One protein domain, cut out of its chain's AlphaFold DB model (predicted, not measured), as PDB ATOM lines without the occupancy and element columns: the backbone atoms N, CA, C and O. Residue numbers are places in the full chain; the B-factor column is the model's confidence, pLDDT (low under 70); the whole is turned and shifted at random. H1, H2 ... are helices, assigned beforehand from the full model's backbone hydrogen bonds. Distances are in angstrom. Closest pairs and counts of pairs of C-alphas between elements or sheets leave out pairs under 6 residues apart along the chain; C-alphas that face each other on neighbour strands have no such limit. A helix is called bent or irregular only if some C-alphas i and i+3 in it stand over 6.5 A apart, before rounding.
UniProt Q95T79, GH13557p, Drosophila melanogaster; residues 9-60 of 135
ATOM      1  N   ARG A   9     195.016 147.511 155.344       80.25
ATOM      2  CA  ARG A   9     193.975 147.390 154.323       80.25
ATOM      3  C   ARG A   9     192.574 147.259 154.916       80.25
ATOM      4  O   ARG A   9     191.669 147.966 154.482       80.25
ATOM      5  N   THR A  10     192.401 146.364 155.887       81.50
ATOM      6  CA  THR A  10     191.091 146.100 156.498       81.50
ATOM      7  C   THR A  10     190.627 147.295 157.322       81.50
ATOM      8  O   THR A  10     189.508 147.755 157.142       81.50
ATOM      9  N   LEU A  11     191.511 147.858 158.153       83.44
ATOM     10  CA  LEU A  11     191.190 149.018 158.985       83.44
ATOM     11  C   LEU A  11     190.837 150.244 158.142       83.44
ATOM     12  O   LEU A  11     189.787 150.840 158.357       83.44
ATOM     13  N   GLY A  12     191.667 150.589 157.155       83.25
ATOM     14  CA  GLY A  12     191.418 151.744 156.294       83.25
ATOM     15  C   GLY A  12     190.088 151.634 155.550       83.25
ATOM     16  O   GLY A  12     189.319 152.588 155.518       83.25
ATOM     17  N   LEU A  13     189.769 150.452 155.014       83.12
ATOM     18  CA  LEU A  13     188.501 150.237 154.318       83.12
ATOM     19  C   LEU A  13     187.302 150.313 155.268       83.12
ATOM     20  O   LEU A  13     186.335 151.004 154.961       83.12
ATOM     21  N   SER A  14     187.361 149.622 156.408       85.69
ATOM     22  CA  SER A  14     186.274 149.619 157.390       85.69
ATOM     23  C   SER A  14     185.999 151.019 157.933       85.69
ATOM     24  O   SER A  14     184.839 151.392 158.072       85.69
ATOM     25  N   ILE A  15     187.046 151.812 158.175       89.94
ATOM     26  CA  ILE A  15     186.911 153.202 158.618       89.94
ATOM     27  C   ILE A  15     186.289 154.055 157.514       89.94
ATOM     28  O   ILE A  15     185.320 154.752 157.784       89.94
ATOM     29  N   CYS A  16     186.783 153.980 156.273       88.12
ATOM     30  CA  CYS A  16     186.226 154.764 155.170       88.12
ATOM     31  C   CYS A  16     184.749 154.430 154.926       88.12
ATOM     32  O   CYS A  16     183.908 155.326 154.930       88.12
ATOM     33  N   ILE A  17     184.418 153.146 154.750       89.00
ATOM     34  CA  ILE A  17     183.037 152.708 154.502       89.00
ATOM     35  C   ILE A  17     182.146 153.077 155.687       89.00
ATOM     36  O   ILE A  17     181.084 153.658 155.486       89.00
ATOM     37  N   GLY A  18     182.587 152.781 156.913       91.50
ATOM     38  CA  GLY A  18     181.835 153.094 158.124       91.50
ATOM     39  C   GLY A  18     181.582 154.590 158.274       91.50
ATOM     40  O   GLY A  18     180.460 154.996 158.550       91.50
ATOM     41  N   PHE A  19     182.589 155.424 158.019       93.12
ATOM     42  CA  PHE A  19     182.471 156.874 158.103       93.12
ATOM     43  C   PHE A  19     181.462 157.434 157.095       93.12
ATOM     44  O   PHE A  19     180.543 158.148 157.490       93.12
ATOM     45  N   PHE A  20     181.572 157.070 155.813       89.88
ATOM     46  CA  PHE A  20     180.614 157.520 154.796       89.88
ATOM     47  C   PHE A  20     179.203 156.984 155.051       89.88
ATOM     48  O   PHE A  20     178.229 157.710 154.850       89.88
ATOM     49  N   TYR A  21     179.082 155.746 155.534       90.69
ATOM     50  CA  TYR A  21     177.794 155.159 155.888       90.69
ATOM     51  C   TYR A  21     177.138 155.888 157.067       90.69
ATOM     52  O   TYR A  21     175.967 156.253 156.981       90.69
ATOM     53  N   CYS A  22     177.892 156.161 158.135       94.38
ATOM     54  CA  CYS A  22     177.414 156.926 159.288       94.38
ATOM     55  C   CYS A  22     177.023 158.355 158.908       94.38
ATOM     56  O   CYS A  22     175.972 158.837 159.318       94.38
ATOM     57  N   LEU A  23     177.830 159.034 158.090       92.44
ATOM     58  CA  LEU A  23     177.485 160.368 157.598       92.44
ATOM     59  C   LEU A  23     176.201 160.350 156.765       92.44
ATOM     60  O   LEU A  23     175.329 161.192 156.968       92.44
ATOM     61  N   GLY A  24     176.065 159.382 155.856       90.88
ATOM     62  CA  GLY A  24     174.869 159.230 155.033       90.88
ATOM     63  C   GLY A  24     173.619 158.955 155.868       90.88
ATOM     64  O   GLY A  24     172.587 159.592 155.654       90.88
ATOM     65  N   SER A  25     173.709 158.060 156.854       91.38
ATOM     66  CA  SER A  25     172.582 157.712 157.724       91.38
ATOM     67  C   SER A  25     172.184 158.855 158.658       91.38
ATOM     68  O   SER A  25     170.992 159.087 158.850       91.38
ATOM     69  N   MET A  26     173.151 159.620 159.176       94.62
ATOM     70  CA  MET A  26     172.882 160.815 159.978       94.62
ATOM     71  C   MET A  26     172.281 161.945 159.141       94.62
ATOM     72  O   MET A  26     171.384 162.624 159.625       94.62
ATOM     73  N   ALA A  27     172.738 162.151 157.903       90.56
ATOM     74  CA  ALA A  27     172.247 163.218 157.029       90.56
ATOM     75  C   ALA A  27     170.861 162.921 156.426       90.56
ATOM     76  O   ALA A  27     170.073 163.844 156.213       90.56
ATOM     77  N   ALA A  28     170.536 161.649 156.178       89.38
ATOM     78  CA  ALA A  28     169.279 161.222 155.562       89.38
ATOM     79  C   ALA A  28     167.999 161.818 156.196       89.38
ATOM     80  O   ALA A  28     167.195 162.380 155.444       89.38
ATOM     81  N   PRO A  29     167.772 161.770 157.528       90.69
ATOM     82  CA  PRO A  29     166.561 162.333 158.131       90.69
ATOM     83  C   PRO A  29     166.471 163.857 157.975       90.69
ATOM     84  O   PRO A  29     165.385 164.380 157.730       90.69
ATOM     85  N   TRP A  30     167.595 164.576 158.039       90.81
ATOM     86  CA  TRP A  30     167.614 166.029 157.832       90.81
ATOM     87  C   TRP A  30     167.215 166.398 156.405       90.81
ATOM     88  O   TRP A  30     166.377 167.273 156.204       90.81
ATOM     89  N   ILE A  31     167.759 165.685 155.413       87.94
ATOM     90  CA  ILE A  31     167.423 165.887 153.996       87.94
ATOM     91  C   ILE A  31     165.941 165.568 153.745       87.94
ATOM     92  O   ILE A  31     165.274 166.286 152.998       87.94
ATOM     93  N   ALA A  32     165.404 164.529 154.394       88.50
ATOM     94  CA  ALA A  32     163.995 164.157 154.283       88.50
ATOM     95  C   ALA A  32     163.055 165.257 154.810       88.50
ATOM     96  O   ALA A  32     162.066 165.585 154.152       88.50
ATOM     97  N   VAL A  33     163.385 165.870 155.954       89.31
ATOM     98  CA  VAL A  33     162.608 166.986 156.520       89.31
ATOM     99  C   VAL A  33     162.707 168.238 155.643       89.31
ATOM    100  O   VAL A  33     161.691 168.891 155.409       89.31
ATOM    101  N   LEU A  34     163.898 168.548 155.115       87.56
ATOM    102  CA  LEU A  34     164.136 169.742 154.296       87.56
ATOM    103  C   LEU A  34     163.372 169.707 152.964       87.56
ATOM    104  O   LEU A  34     162.777 170.700 152.556       87.56
ATOM    105  N   MET A  35     163.381 168.557 152.283       84.94
ATOM    106  CA  MET A  35     162.796 168.414 150.943       84.94
ATOM    107  C   MET A  35     161.276 168.238 150.961       84.94
ATOM    108  O   MET A  35     160.638 168.445 149.926       84.94
ATOM    109  N   ARG A  36     160.702 167.823 152.107       82.00
ATOM    110  CA  ARG A  36     159.260 167.635 152.394       82.00
ATOM    111  C   ARG A  36     158.465 166.795 151.379       82.00
ATOM    112  O   ARG A  36     157.257 166.622 151.511       82.00
ATOM    113  N   SER A  37     159.144 166.256 150.374       86.75
ATOM    114  CA  SER A  37     158.629 165.524 149.230       86.75
ATOM    115  C   SER A  37     159.564 164.351 148.942       86.75
ATOM    116  O   SER A  37     160.790 164.487 148.904       86.75
ATOM    117  N   TRP A  38     158.981 163.177 148.710       85.94
ATOM    118  CA  TRP A  38     159.737 161.951 148.443       85.94
ATOM    119  C   TRP A  38     160.546 162.034 147.136       85.94
ATOM    120  O   TRP A  38     161.624 161.455 147.032       85.94
ATOM    121  N   ARG A  39     160.070 162.815 146.156       89.00
ATOM    122  CA  ARG A  39     160.756 163.055 144.873       89.00
ATOM    123  C   ARG A  39     162.040 163.867 145.056       89.00
ATOM    124  O   ARG A  39     163.075 163.479 144.526       89.00
ATOM    125  N   GLY A  40     161.985 164.960 145.825       87.25
ATOM    126  CA  GLY A  40     163.160 165.790 146.118       87.25
ATOM    127  C   GLY A  40     164.211 165.036 146.933       87.25
ATOM    128  O   GLY A  40     165.407 165.145 146.661       87.25
ATOM    129  N   PHE A  41     163.762 164.188 147.864       88.00
ATOM    130  CA  PHE A  41     164.642 163.290 148.611       88.00
ATOM    131  C   PHE A  41     165.393 162.313 147.689       88.00
ATOM    132  O   PHE A  41     166.617 162.247 147.756       88.00
ATOM    133  N   LEU A  42     164.691 161.613 146.787       88.81
ATOM    134  CA  LEU A  42     165.310 160.669 145.842       88.81
ATOM    135  C   LEU A  42     166.290 161.343 144.873       88.81
ATOM    136  O   LEU A  42     167.356 160.798 144.591       88.81
ATOM    137  N   LEU A  43     165.958 162.532 144.364       88.44
ATOM    138  CA  LEU A  43     166.866 163.293 143.498       88.44
ATOM    139  C   LEU A  43     168.142 163.709 144.241       88.44
ATOM    140  O   LEU A  43     169.240 163.585 143.710       88.44
ATOM    141  N   THR A  44     168.012 164.141 145.495       87.88
ATOM    142  CA  THR A  44     169.159 164.571 146.307       87.88
ATOM    143  C   THR A  44     170.068 163.402 146.678       87.88
ATOM    144  O   THR A  44     171.286 163.541 146.638       87.88
ATOM    145  N   THR A  45     169.509 162.235 147.007       86.44
ATOM    146  CA  THR A  45     170.300 161.044 147.361       86.44
ATOM    147  C   THR A  45     170.912 160.346 146.148       86.44
ATOM    148  O   THR A  45     171.933 159.675 146.290       86.44
ATOM    149  N   SER A  46     170.342 160.523 144.952       88.81
ATOM    150  CA  SER A  46     170.908 159.997 143.702       88.81
ATOM    151  C   SER A  46     171.979 160.895 143.085       88.81
ATOM    152  O   SER A  46     172.827 160.402 142.345       88.81
ATOM    153  N   LEU A  47     172.019 162.185 143.426       88.06
ATOM    154  CA  LEU A  47     173.015 163.120 142.900       88.06
ATOM    155  C   LEU A  47     174.474 162.689 143.175       88.06
ATOM    156  O   LEU A  47     175.274 162.707 142.240       88.06
ATOM    157  N   PRO A  48     174.844 162.226 144.389       86.38
ATOM    158  CA  PRO A  48     176.184 161.702 144.656       86.38
ATOM    159  C   PRO A  48     176.545 160.477 143.803       86.38
ATOM    160  O   PRO A  48     177.716 160.283 143.484       86.38
ATOM    161  N   LEU A  49     175.563 159.665 143.387       86.00
ATOM    162  CA  LEU A  49     175.808 158.500 142.528       86.00
ATOM    163  C   LEU A  49     176.266 158.909 141.121       86.00
ATOM    164  O   LEU A  49     177.004 158.163 140.482       86.00
ATOM    165  N   LEU A  50     175.914 160.112 140.656       87.00
ATOM    166  CA  LEU A  50     176.385 160.637 139.369       87.00
ATOM    167  C   LEU A  50     177.892 160.940 139.359       87.00
ATOM    168  O   LEU A  50     178.479 161.062 138.288       87.00
ATOM    169  N   VAL A  51     178.538 161.013 140.528       86.56
ATOM    170  CA  VAL A  51     179.993 161.201 140.645       86.56
ATOM    171  C   VAL A  51     180.755 159.885 140.425       86.56
ATOM    172  O   VAL A  51     181.921 159.899 140.035       86.56
ATOM    173  N   VAL A  52     180.102 158.730 140.601       86.25
ATOM    174  CA  VAL A  52     180.695 157.392 140.420       86.25
ATOM    175  C   VAL A  52     181.377 157.191 139.055       86.25
ATOM    176  O   VAL A  52     182.524 156.743 139.055       86.25
ATOM    177  N   PRO A  53     180.780 157.530 137.895       85.25
ATOM    178  CA  PRO A  53     181.464 157.380 136.606       85.25
ATOM    179  C   PRO A  53     182.748 158.213 136.500       85.25
ATOM    180  O   PRO A  53     183.677 157.816 135.804       85.25
ATOM    181  N   PHE A  54     182.852 159.329 137.227       85.69
ATOM    182  CA  PHE A  54     184.056 160.159 137.220       85.69
ATOM    183  C   PHE A  54     185.249 159.453 137.886       85.69
ATOM    184  O   PHE A  54     186.392 159.628 137.463       85.69
ATOM    185  N   PHE A  55     184.994 158.579 138.868       82.81
ATOM    186  CA  PHE A  55     186.043 157.758 139.482       82.81
ATOM    187  C   PHE A  55     186.693 156.791 138.490       82.81
ATOM    188  O   PHE A  55     187.882 156.505 138.626       82.81
ATOM    189  N   TYR A  56     185.957 156.327 137.475       78.81
ATOM    190  CA  TYR A  56     186.508 155.439 136.449       78.81
ATOM    191  C   TYR A  56     187.622 156.113 135.631       78.81
ATOM    192  O   TYR A  56     188.555 155.447 135.198       78.81
ATOM    193  N   LEU A  57     187.571 157.440 135.466       78.88
ATOM    194  CA  LEU A  57     188.592 158.192 134.728       78.88
ATOM    195  C   LEU A  57     189.881 158.397 135.533       78.88
ATOM    196  O   LEU A  57     190.960 158.530 134.960       78.88
ATOM    197  N   ILE A  58     189.769 158.456 136.861       77.88
ATOM    198  CA  ILE A  58     190.881 158.801 137.754       77.88
ATOM    199  C   ILE A  58     191.630 157.546 138.210       77.88
ATOM    200  O   ILE A  58     192.854 157.571 138.359       77.88
ATOM    201  N   VAL A  59     190.908 156.453 138.462       79.56
ATOM    202  CA  VAL A  59     191.487 155.254 139.070       79.56
ATOM    203  C   VAL A  59     192.114 154.368 137.987       79.56
ATOM    204  O   VAL A  59     191.391 153.865 137.128       79.56
ATOM    205  N   PRO A  60     193.441 154.133 138.015       74.00
ATOM    206  CA  PRO A  60     194.067 153.191 137.097       74.00
ATOM    207  C   PRO A  60     193.522 151.776 137.320       74.00
ATOM    208  O   PRO A  60     193.246 151.375 138.457       74.00
TER     209      PRO A  60
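AT A GLANCE: This is residues 9 to 60 of the 135 residues of the protein "GH13557p" of Drosophila melanogaster (UniProt Q95T79). Two long helices make a helical hairpin that opens like a narrow V: H1 runs out to a tight turn, H2 folds back from it, and the two touch near that turn. Residues 9 to 23 and 46 to 60 stand free, with a gap between the two arms. The printed part has 52 residues with two named helices, H1 then H2, and no named strand; the class is all helix. The whole is loose, with a radius of gyration of the C-alphas of 14.0 A, and flat, spanning 40 by 26 by 10 A.

HOW THE PARTS SIT: H1, residues 9 to 35, and H2, residues 38 to 58, form a helical hairpin. They run opposite ways at a shallow tilt of 32 degrees, with their centres 14.6 A apart. They touch through residues 31 to 35 of H1 and 38 to 44 of H2 alone; the closest C-alphas are those of Ala 32 and Phe 41, 5.8 A apart. H1 has a kink of 35 degrees near residue 29. In H1, 21 of 23 O i to N i+4 pairs are within hydrogen-bond range; in H2 6 of 17 are, beside 12 of 18 O i to N i+3 pairs.

IN THESE COORDINATES: H1 begins at C-alpha 9, (193.975, 147.390, 154.323), and ends at C-alpha 35, (162.796, 168.414, 150.943), 37.8 A away. It is irregular, but only just: C-alphas 26 and 29 are 6.8 A apart. H2 measures 33.1 A from C-alpha 38 to C-alpha 58, the latter at (190.881, 158.801, 137.754). It too is only just irregular, with C-alphas 50 and 53 6.6 A apart.

THE WHOLE: The two C-alphas farthest apart are those of Arg 36 and Pro 60, at 40.7 A. The C-alphas of Arg 9 and Pro 60, the first and last printed, are 18.2 A apart. The link from H1 to H2 is tight, with 2 residues, and the printed part has no cut. The mean pLDDT of the printed part is 86.8, and no printed residue is under 70.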